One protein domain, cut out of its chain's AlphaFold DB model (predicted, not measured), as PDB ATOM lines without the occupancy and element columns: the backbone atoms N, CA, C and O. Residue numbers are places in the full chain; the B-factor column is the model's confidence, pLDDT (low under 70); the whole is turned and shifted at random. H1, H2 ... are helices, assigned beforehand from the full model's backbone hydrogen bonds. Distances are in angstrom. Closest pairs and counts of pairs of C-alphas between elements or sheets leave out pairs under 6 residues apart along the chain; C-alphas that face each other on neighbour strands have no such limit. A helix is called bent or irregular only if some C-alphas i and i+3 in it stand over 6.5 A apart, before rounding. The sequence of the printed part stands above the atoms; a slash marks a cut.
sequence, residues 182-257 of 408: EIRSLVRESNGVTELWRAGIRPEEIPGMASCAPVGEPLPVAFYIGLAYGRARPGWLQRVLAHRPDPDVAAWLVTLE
ATOM      1  N   GLU A 182     230.226 117.454 125.124       94.75
ATOM      2  CA  GLU A 182     230.639 116.106 125.530       94.75
ATOM      3  C   GLU A 182     230.997 116.060 127.019       94.75
ATOM      4  O   GLU A 182     230.440 115.260 127.765       94.75
ATOM      5  N   ILE A 183     231.835 116.990 127.486       96.12
ATOM      6  CA  ILE A 183     232.238 117.069 128.896       96.12
ATOM      7  C   ILE A 183     231.044 117.418 129.790       96.12
ATOM      8  O   ILE A 183     230.882 116.829 130.859       96.12
ATOM      9  N   ARG A 184     230.166 118.328 129.345       94.88
ATOM     10  CA  ARG A 184     228.936 118.653 130.084       94.88
ATOM     11  C   ARG A 184     228.023 117.450 130.263       94.88
ATOM     12  O   ARG A 184     227.421 117.323 131.320       94.88
ATOM     13  N   SER A 185     227.934 116.570 129.267       96.19
ATOM     14  CA  SER A 185     227.078 115.381 129.346       96.19
ATOM     15  C   SER A 185     227.526 114.373 130.412       96.19
ATOM     16  O   SER A 185     226.722 113.559 130.849       96.19
ATOM     17  N   LEU A 186     228.777 114.453 130.878       97.81
ATOM     18  CA  LEU A 186     229.310 113.590 131.937       97.81
ATOM     19  C   LEU A 186     228.996 114.102 133.349       97.81
ATOM     20  O   LEU A 186     229.158 113.361 134.323       97.81
ATOM     21  N   VAL A 187     228.574 115.362 133.486       97.94
ATOM     22  CA  VAL A 187     228.332 116.010 134.778       97.94
ATOM     23  C   VAL A 187     226.844 116.297 134.938       97.94
ATOM     24  O   VAL A 187     226.227 116.948 134.101       97.94
ATOM     25  N   ARG A 188     226.257 115.809 136.031       98.06
ATOM     26  CA  ARG A 188     224.811 115.876 136.274       98.06
ATOM     27  C   ARG A 188     224.297 117.307 136.436       98.06
ATOM     28  O   ARG A 188     223.229 117.649 135.935       98.06
ATOM     29  N   GLU A 189     225.016 118.136 137.182       96.69
ATOM     30  CA  GLU A 189     224.612 119.503 137.490       96.69
ATOM     31  C   GLU A 189     224.870 120.442 136.305       96.69
ATOM     32  O   GLU A 189     225.957 120.464 135.732       96.69
ATOM     33  N   SER A 190     223.906 121.313 135.993       92.12
ATOM     34  CA  SER A 190     223.960 122.219 134.830       92.12
ATOM     35  C   SER A 190     225.159 123.177 134.814       92.12
ATOM     36  O   SER A 190     225.649 123.531 133.749       92.12
ATOM     37  N   ASN A 191     225.660 123.570 135.989       92.38
ATOM     38  CA  ASN A 191     226.870 124.387 136.152       92.38
ATOM     39  C   ASN A 191     228.057 123.580 136.704       92.38
ATOM     40  O   ASN A 191     229.045 124.163 137.165       92.38
ATOM     41  N   GLY A 192     227.963 122.250 136.677       95.50
ATOM     42  CA  GLY A 192     228.898 121.367 137.357       95.50
ATOM     43  C   GLY A 192     230.326 121.504 136.842       95.50
ATOM     44  O   GLY A 192     231.240 121.647 137.644       95.50
ATOM     45  N   VAL A 193     230.538 121.616 135.526       96.38
ATOM     46  CA  VAL A 193     231.884 121.830 134.947       96.38
ATOM     47  C   VAL A 193     232.535 123.116 135.474       96.38
ATOM     48  O   VAL A 193     233.716 123.127 135.815       96.38
ATOM     49  N   THR A 194     231.766 124.197 135.623       94.25
ATOM     50  CA  THR A 194     232.278 125.446 136.209       94.25
ATOM     51  C   THR A 194     232.571 125.295 137.703       94.25
ATOM     52  O   THR A 194     233.540 125.871 138.204       94.25
ATOM     53  N   GLU A 195     231.768 124.525 138.434       94.75
ATOM     54  CA  GLU A 195     232.042 124.220 139.839       94.75
ATOM     55  C   GLU A 195     233.320 123.390 140.006       94.75
ATOM     56  O   GLU A 195     234.159 123.735 140.842       94.75
ATOM     57  N   LEU A 196     233.521 122.379 139.158       95.88
ATOM     58  CA  LEU A 196     234.737 121.566 139.097       95.88
ATOM     59  C   LEU A 196     235.961 122.418 138.748       95.88
ATOM     60  O   LEU A 196     236.962 122.370 139.464       95.88
ATOM     61  N   TRP A 197     235.847 123.309 137.757       95.06
ATOM     62  CA  TRP A 197     236.892 124.284 137.433       95.06
ATOM     63  C   TRP A 197     237.248 125.163 138.634       95.06
ATOM     64  O   TRP A 197     238.423 125.356 138.958       95.06
ATOM     65  N   ARG A 198     236.257 125.692 139.354       93.94
ATOM     66  CA  ARG A 198     236.497 126.491 140.571       93.94
ATOM     67  C   ARG A 198     237.102 125.657 141.693       93.94
ATOM     68  O   ARG A 198     237.921 126.174 142.453       93.94
ATOM     69  N   ALA A 199     236.755 124.378 141.767       94.69
ATOM     70  CA  ALA A 199     237.390 123.409 142.644       94.69
ATOM     71  C   ALA A 199     238.794 123.004 142.181       94.69
ATOM     72  O   ALA A 199     239.459 122.335 142.947       94.69
ATOM     73  N   GLY A 200     239.285 123.435 141.016       94.56
ATOM     74  CA  GLY A 200     240.635 123.127 140.532       94.56
ATOM     75  C   GLY A 200     240.748 121.837 139.711       94.56
ATOM     76  O   GLY A 200     241.858 121.370 139.494       94.56
ATOM     77  N   ILE A 201     239.625 121.277 139.260       95.00
ATOM     78  CA  ILE A 201     239.565 120.138 138.335       95.00
ATOM     79  C   ILE A 201     239.368 120.699 136.926       95.00
ATOM     80  O   ILE A 201     238.401 121.428 136.680       95.00
ATOM     81  N   ARG A 202     240.288 120.408 136.005       93.75
ATOM     82  CA  ARG A 202     240.199 120.914 134.632       93.75
ATOM     83  C   ARG A 202     239.185 120.099 133.820       93.75
ATOM     84  O   ARG A 202     239.044 118.902 134.074       93.75
ATOM     85  N   PRO A 203     238.487 120.708 132.843       94.75
ATOM     86  CA  PRO A 203     237.534 119.986 132.003       94.75
ATOM     87  C   PRO A 203     238.127 118.724 131.369       94.75
ATOM     88  O   PRO A 203     237.481 117.682 131.367       94.75
ATOM     89  N   GLU A 204     239.380 118.782 130.923       94.06
ATOM     90  CA  GLU A 204     240.071 117.690 130.227       94.06
ATOM     91  C   GLU A 204     240.312 116.462 131.125       94.06
ATOM     92  O   GLU A 204     240.527 115.359 130.626       94.06
ATOM     93  N   GLU A 205     240.247 116.623 132.450       95.44
ATOM     94  CA  GLU A 205     240.396 115.532 133.421       95.44
ATOM     95  C   GLU A 205     239.079 114.768 133.643       95.44
ATOM     96  O   GLU A 205     239.095 113.600 134.041       95.44
ATOM     97  N   ILE A 206     237.933 115.403 133.361       97.25
ATOM     98  CA  ILE A 206     236.591 114.869 133.642       97.25
ATOM     99  C   ILE A 206     236.344 113.523 132.941       97.25
ATOM    100  O   ILE A 206     235.894 112.607 133.631       97.25
ATOM    101  N   PRO A 207     236.664 113.323 131.643       97.12
ATOM    102  CA  PRO A 207     236.460 112.026 130.991       97.12
ATOM    103  C   PRO A 207     237.241 110.885 131.654       97.12
ATOM    104  O   PRO A 207     236.692 109.808 131.888       97.12
ATOM    105  N   GLY A 208     238.502 111.136 132.025       96.38
ATOM    106  CA  GLY A 208     239.332 110.156 132.727       96.38
ATOM    107  C   GLY A 208     238.753 109.800 134.095       96.38
ATOM    108  O   GLY A 208     238.645 108.625 134.439       96.38
ATOM    109  N   MET A 209     238.289 110.800 134.845       97.50
ATOM    110  CA  MET A 209     237.639 110.597 136.142       97.50
ATOM    111  C   MET A 209     236.304 109.852 136.027       97.50
ATOM    112  O   MET A 209     236.038 108.959 136.829       97.50
ATOM    113  N   ALA A 210     235.481 110.181 135.028       97.50
ATOM    114  CA  ALA A 210     234.204 109.517 134.779       97.50
ATOM    115  C   ALA A 210     234.395 108.030 134.441       97.50
ATOM    116  O   ALA A 210     233.635 107.192 134.916       97.50
ATOM    117  N   SER A 211     235.463 107.676 133.715       95.94
ATOM    118  CA  SER A 211     235.780 106.277 133.377       95.94
ATOM    119  C   SER A 211     236.048 105.374 134.597       95.94
ATOM    120  O   SER A 211     235.943 104.148 134.516       95.94
ATOM    121  N   CYS A 212     236.344 105.962 135.762       95.56
ATOM    122  CA  CYS A 212     236.482 105.233 137.023       95.56
ATOM    123  C   CYS A 212     235.139 104.714 137.567       95.56
ATOM    124  O   CYS A 212     235.134 103.857 138.449       95.56
ATOM    125  N   ALA A 213     234.009 105.221 137.068       95.50
ATOM    126  CA  ALA A 213     232.670 104.810 137.458       95.50
ATOM    127  C   ALA A 213     231.865 104.428 136.203       95.50
ATOM    128  O   ALA A 213     231.355 105.317 135.524       95.50
ATOM    129  N   PRO A 214     231.729 103.126 135.879       90.94
ATOM    130  CA  PRO A 214     231.025 102.659 134.683       90.94
ATOM    131  C   PRO A 214     229.501 102.758 134.863       90.94
ATOM    132  O   PRO A 214     228.785 101.759 134.883       90.94
ATOM    133  N   VAL A 215     229.004 103.980 135.043       93.81
ATOM    134  CA  VAL A 215     227.584 104.307 135.155       93.81
ATOM    135  C   VAL A 215     227.097 104.872 133.821       93.81
ATOM    136  O   VAL A 215     227.818 105.601 133.146       93.81
ATOM    137  N   GLY A 216     225.875 104.520 133.417       93.31
ATOM    138  CA  GLY A 216     225.289 105.001 132.156       93.31
ATOM    139  C   GLY A 216     224.747 106.433 132.221       93.31
ATOM    140  O   GLY A 216     224.347 106.985 131.201       93.31
ATOM    141  N   GLU A 217     224.712 107.026 133.413       96.88
ATOM    142  CA  GLU A 217     224.133 108.340 133.686       96.88
ATOM    143  C   GLU A 217     225.207 109.358 134.106       96.88
ATOM    144  O   GLU A 217     226.240 108.966 134.656       96.88
ATOM    145  N   PRO A 218     224.965 110.670 133.923       98.06
ATOM    146  CA  PRO A 218     225.894 111.710 134.354       98.06
ATOM    147  C   PRO A 218     226.203 111.634 135.858       98.06
ATOM    148  O   PRO A 218     225.307 111.506 136.703       98.06
ATOM    149  N   LEU A 219     227.484 111.774 136.200       98.62
ATOM    150  CA  LEU A 219     227.972 111.736 137.577       98.62
ATOM    151  C   LEU A 219     227.798 113.105 138.250       98.62
ATOM    152  O   LEU A 219     228.008 114.138 137.607       98.62
ATOM    153  N   PRO A 220     227.436 113.157 139.541       98.25
ATOM    154  CA  PRO A 220     227.311 114.423 140.252       98.25
ATOM    155  C   PRO A 220     228.685 115.047 140.533       98.25
ATOM    156  O   PRO A 220     229.679 114.342 140.712       98.25
ATOM    157  N   VAL A 221     228.747 116.370 140.681       97.62
ATOM    158  CA  VAL A 221     229.959 117.127 141.062       97.62
ATOM    159  C   VAL A 221     230.654 116.521 142.288       97.62
ATOM    160  O   VAL A 221     231.885 116.449 142.344       97.62
ATOM    161  N   ALA A 222     229.871 116.036 143.257       96.56
ATOM    162  CA  ALA A 222     230.382 115.400 144.469       96.56
ATOM    163  C   ALA A 222     231.271 114.174 144.184       96.56
ATOM    164  O   ALA A 222     232.236 113.959 144.918       96.56
ATOM    165  N   PHE A 223     230.989 113.417 143.116       97.88
ATOM    166  CA  PHE A 223     231.819 112.292 142.686       97.88
ATOM    167  C   PHE A 223     233.220 112.761 142.290       97.88
ATOM    168  O   PHE A 223     234.219 112.292 142.828       97.88
ATOM    169  N   TYR A 224     233.298 113.735 141.385       97.81
ATOM    170  CA  TYR A 224     234.571 114.241 140.882       97.81
ATOM    171  C   TYR A 224     235.394 114.901 141.990       97.81
ATOM    172  O   TYR A 224     236.586 114.641 142.118       97.81
ATOM    173  N   ILE A 225     234.759 115.708 142.844       96.31
ATOM    174  CA  ILE A 225     235.434 116.315 143.996       96.31
ATOM    175  C   ILE A 225     235.945 115.232 144.959       96.31
ATOM    176  O   ILE A 225     237.081 115.321 145.425       96.31
ATOM    177  N   GLY A 226     235.135 114.209 145.248       95.00
ATOM    178  CA  GLY A 226     235.539 113.091 146.103       95.00
ATOM    179  C   GLY A 226     236.686 112.278 145.507       95.00
ATOM    180  O   GLY A 226     237.603 111.911 146.225       95.00
ATOM    181  N   LEU A 227     236.700 112.064 144.192       95.62
ATOM    182  CA  LEU A 227     237.788 111.357 143.519       95.62
ATOM    183  C   LEU A 227     239.079 112.192 143.449       95.62
ATOM    184  O   LEU A 227     240.166 111.645 143.581       95.62
ATOM    185  N   ALA A 228     238.976 113.511 143.248       95.25
ATOM    186  CA  ALA A 228     240.137 114.395 143.120       95.25
ATOM    187  C   ALA A 228     240.851 114.686 144.448       95.25
ATOM    188  O   ALA A 228     242.050 114.966 144.431       95.25
ATOM    189  N   TYR A 229     240.104 114.679 145.558       93.56
ATOM    190  CA  TYR A 229     240.582 115.101 146.881       93.56
ATOM    191  C   TYR A 229     240.436 114.046 147.980       93.56
ATOM    192  O   TYR A 229     240.961 114.220 149.079       93.56
ATOM    193  N   GLY A 230     239.672 112.989 147.728       89.75
ATOM    194  CA  GLY A 230     239.553 111.843 148.619       89.75
ATOM    195  C   GLY A 230     240.634 110.804 148.347       89.75
ATOM    196  O   GLY A 230     241.563 111.015 147.571       89.75
ATOM    197  N   ARG A 231     240.494 109.650 148.998       89.31
ATOM    198  CA  ARG A 231     241.437 108.523 148.897       89.31
ATOM    199  C   ARG A 231     240.878 107.344 148.099       89.31
ATOM    200  O   ARG A 231     241.380 106.225 148.174       89.31
ATOM    201  N   ALA A 232     239.821 107.598 147.331       90.75
ATOM    202  CA  ALA A 232     239.138 106.581 146.553       90.75
ATOM    203  C   ALA A 232     240.092 105.905 145.560       90.75
ATOM    204  O   ALA A 232     240.798 106.568 144.800       90.75
ATOM    205  N   ARG A 233     240.083 104.569 145.536       92.44
ATOM    206  CA  ARG A 233     240.906 103.767 144.621       92.44
ATOM    207  C   ARG A 233     240.082 103.404 143.376       92.44
ATOM    208  O   ARG A 233     239.142 102.617 143.517       92.44
ATOM    209  N   PRO A 234     240.423 103.886 142.162       93.44
ATOM    210  CA  PRO A 234     239.618 103.660 140.954       93.44
ATOM    211  C   PRO A 234     239.267 102.193 140.684       93.44
ATOM    212  O   PRO A 234     238.108 101.864 140.460       93.44
ATOM    213  N   GLY A 235     240.240 101.282 140.792       93.62
ATOM    214  CA  GLY A 235     239.991  99.854 140.565       93.62
ATOM    215  C   GLY A 235     239.091  99.203 141.625       93.62
ATOM    216  O   GLY A 235     238.370  98.261 141.316       93.62
ATOM    217  N   TRP A 236     239.109  99.691 142.870       94.81
ATOM    218  CA  TRP A 236     238.181  99.232 143.912       94.81
ATOM    219  C   TRP A 236     236.765  99.734 143.621       94.81
ATOM    220  O   TRP A 236     235.825  98.943 143.623       94.81
ATOM    221  N   LEU A 237     236.636 101.017 143.271       95.75
ATOM    222  CA  LEU A 237     235.369 101.654 142.918       95.75
ATOM    223  C   LEU A 237     234.676 100.934 141.749       95.75
ATOM    224  O   LEU A 237     233.495 100.613 141.848       95.75
ATOM    225  N   GLN A 238     235.418 100.627 140.679       95.94
ATOM    226  CA  GLN A 238     234.894  99.895 139.521       95.94
ATOM    227  C   GLN A 238     234.321  98.526 139.910       95.94
ATOM    228  O   GLN A 238     233.254  98.158 139.427       95.94
ATOM    229  N   ARG A 239     234.989  97.786 140.810       95.75
ATOM    230  CA  ARG A 239     234.497  96.479 141.280       95.75
ATOM    231  C   ARG A 239     233.200  96.597 142.072       95.75
ATOM    232  O   ARG A 239     232.295  95.810 141.839       95.75
ATOM    233  N   VAL A 240     233.079  97.590 142.955       96.50
ATOM    234  CA  VAL A 240     231.831  97.821 143.704       96.50
ATOM    235  C   VAL A 240     230.697  98.207 142.748       96.50
ATOM    236  O   VAL A 240     229.604  97.643 142.808       96.50
ATOM    237  N   LEU A 241     230.961  99.139 141.827       96.94
ATOM    238  CA  LEU A 241     229.961  99.652 140.886       96.94
ATOM    239  C   LEU A 241     229.538  98.637 139.819       96.94
ATOM    240  O   LEU A 241     228.452  98.785 139.267       96.94
ATOM    241  N   ALA A 242     230.324  97.586 139.569       96.12
ATOM    242  CA  ALA A 242     229.907  96.479 138.708       96.12
ATOM    243  C   ALA A 242     228.634  95.774 139.224       96.12
ATOM    244  O   ALA A 242     227.855  95.260 138.426       96.12
ATOM    245  N   HIS A 243     228.395  95.794 140.541       95.75
ATOM    246  CA  HIS A 243     227.182  95.243 141.162       95.75
ATOM    247  C   HIS A 243     226.022  96.240 141.206       95.75
ATOM    248  O   HIS A 243     224.856  95.851 141.138       95.75
ATOM    249  N   ARG A 244     226.329  97.535 141.336       94.94
ATOM    250  CA  ARG A 244     225.339  98.617 141.441       94.94
ATOM    251  C   ARG A 244     225.835  99.870 140.698       94.94
ATOM    252  O   ARG A 244     226.394 100.765 141.335       94.94
ATOM    253  N   PRO A 245     225.623  99.959 139.370       96.19
ATOM    254  CA  PRO A 245     226.065 101.094 138.564       96.19
ATOM    255  C   PRO A 245     225.106 102.278 138.739       96.19
ATOM    256  O   PRO A 245     224.227 102.522 137.919       96.19
ATOM    257  N   ASP A 246     225.265 103.004 139.842       97.06
ATOM    258  CA  ASP A 246     224.401 104.117 140.242       97.06
ATOM    259  C   ASP A 246     225.265 105.359 140.549       97.06
ATOM    260  O   ASP A 246     226.215 105.253 141.337       97.06
ATOM    261  N   PRO A 247     225.002 106.535 139.943       97.62
ATOM    262  CA  PRO A 247     225.888 107.685 140.119       97.62
ATOM    263  C   PRO A 247     225.870 108.265 141.541       97.62
ATOM    264  O   PRO A 247     226.882 108.815 141.985       97.62
ATOM    265  N   ASP A 248     224.772 108.124 142.291       97.44
ATOM    266  CA  ASP A 248     224.703 108.558 143.690       97.44
ATOM    267  C   ASP A 248     225.430 107.586 144.621       97.44
ATOM    268  O   ASP A 248     225.984 108.000 145.646       97.44
ATOM    269  N   VAL A 249     225.462 106.298 144.278       96.94
ATOM    270  CA  VAL A 249     226.334 105.319 144.938       96.94
ATOM    271  C   VAL A 249     227.797 105.648 144.653       96.94
ATOM    272  O   VAL A 249     228.567 105.771 145.602       96.94
ATOM    273  N   ALA A 250     228.175 105.891 143.394       97.50
ATOM    274  CA  ALA A 250     229.540 106.278 143.031       97.50
ATOM    275  C   ALA A 250     230.004 107.518 143.811       97.50
ATOM    276  O   ALA A 250     231.086 107.526 144.401       97.50
ATOM    277  N   ALA A 251     229.151 108.544 143.877       97.00
ATOM    278  CA  ALA A 251     229.419 109.777 144.606       97.00
ATOM    279  C   ALA A 251     229.560 109.587 146.116       97.00
ATOM    280  O   ALA A 251     230.259 110.368 146.750       97.00
ATOM    281  N   TRP A 252     228.907 108.584 146.702       95.62
ATOM    282  CA  TRP A 252     229.091 108.224 148.106       95.62
ATOM    283  C   TRP A 252     230.361 107.397 148.328       95.62
ATOM    284  O   TRP A 252     231.106 107.681 149.266       95.62
ATOM    285  N   LEU A 253     230.656 106.435 147.452       95.69
ATOM    286  CA  LEU A 253     231.825 105.557 147.571       95.69
ATOM    287  C   LEU A 253     233.143 106.336 147.595       95.69
ATOM    288  O   LEU A 253     234.029 106.026 148.386       95.69
ATOM    289  N   VAL A 254     233.257 107.401 146.796       95.12
ATOM    290  CA  VAL A 254     234.459 108.259 146.793       95.12
ATOM    291  C   VAL A 254     234.636 109.095 148.070       95.12
ATOM    292  O   VAL A 254     235.610 109.832 148.200       95.12
ATOM    293  N   THR A 255     233.680 109.026 148.999       91.81
ATOM    294  CA  THR A 255     233.692 109.768 150.270       91.81
ATOM    295  C   THR A 255     234.018 108.897 151.471       91.81
ATOM    296  O   THR A 255     234.134 109.433 152.569       91.81
ATOM    297  N   LEU A 256     234.146 107.585 151.261       91.00
ATOM    298  CA  LEU A 256     234.517 106.644 152.306       91.00
ATOM    299  C   LEU A 256     235.973 106.845 152.741       91.00
ATOM    300  O   LEU A 256     236.813 107.330 151.979       91.00
ATOM    301  N   GLU A 257     236.243 106.476 153.990       85.81
ATOM    302  CA  GLU A 257     237.576 106.516 154.594       85.81
ATOM    303  C   GLU A 257     238.386 105.254 154.263       85.81
ATOM    304  O   GLU A 257     237.827 104.239 153.848       85.81
TER     305      GLU A 257
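AT A GLANCE: This is residues 182 to 257 of the 408 residues of an uncharacterized protein of Intrasporangiaceae bacterium (UniProt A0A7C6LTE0). Six short helices make a small rounded cluster with H4, the longest helix, in the middle: H1, H2 and H3 gather toward one end of the longest axis, and H6, side by side with H4, joins it to H5 at the other end. The helices mostly cross one another, and the link from H3 to H4, residues 211 to 220, makes a wide loop. The printed part has 76 residues, with six named helices in the order H1 to H6 and no named strand; the class is all helix, with 43 residues in the named helices. It is compact, with a radius of gyration of the C-alphas of 11.1 A, and the C-alphas span 30 by 24 by 17 A.

HOW THE PARTS SIT: H4, residues 221 to 229, touches H6, residues 247 to 253, at a shallow tilt of 31 degrees, the same way; their closest C-alphas, those of Phe 223 and Ala 251, are 4.0 A apart. H4 touches H2, residues 192 to 198, the same way at a steep tilt of 36 degrees, only just beyond shallow, with the C-alphas of Gly 192 and Val 221 closest at 5.7 A. H3, residues 203 to 210, touches H4 about perpendicular, at 88 degrees, with the C-alphas of Met 209 and Tyr 224 closest at 6.7 A. H3 is irregular, but only just: C-alphas 204 and 207 are 6.8 A apart, and its line is a rough one. H2 and H3 only just touch, and only at the corner by their link, with 3 pairs of C-alphas within 8 A. H1, residues 182 to 185, touches H3, with the C-alphas of Ile 183 and Pro 203 closest at 6.8 A. H1 and H2 only just touch, and only at the corner by their link, with 3 pairs of C-alphas within 8 A; the closest are those of Arg 184 and Val 193, at 6.5 A. At the other end H5, residues 234 to 241, touches H6, opposite ways at a steep tilt of 59 degrees, with the C-alphas of Leu 241 and Ala 250 closest at 7.0 A. H4 and H5 are only just apart, at 8.3 A. Every O i to N i+4 pair is within hydrogen-bond range in H2, H4, H5 and H6; in H3 2 of 4 are, beside 4 of 5 O i to N i+3 pairs, and H1 is too short for an O i to N i+4 pair.

IN THESE COORDINATES: H4 is 12.3 A long from first to last C-alpha, beginning at C-alpha 221, (229.959, 117.127, 141.062). H3 measures 11.3 A, H5 10.5 A, H6 9.8 A, H2 9.7 A and H1 5.3 A. H1 begins at C-alpha 182, (230.639, 116.106, 125.530), and H6 ends at C-alpha 253, (231.825, 105.557, 147.571).

THE WHOLE: The two C-alphas farthest apart, those of Arg 198 and His 243, are 32.6 A apart. The printed part has no cut and no long link. Mean pLDDT of the printed part is 95.3, and no printed residue is under 70.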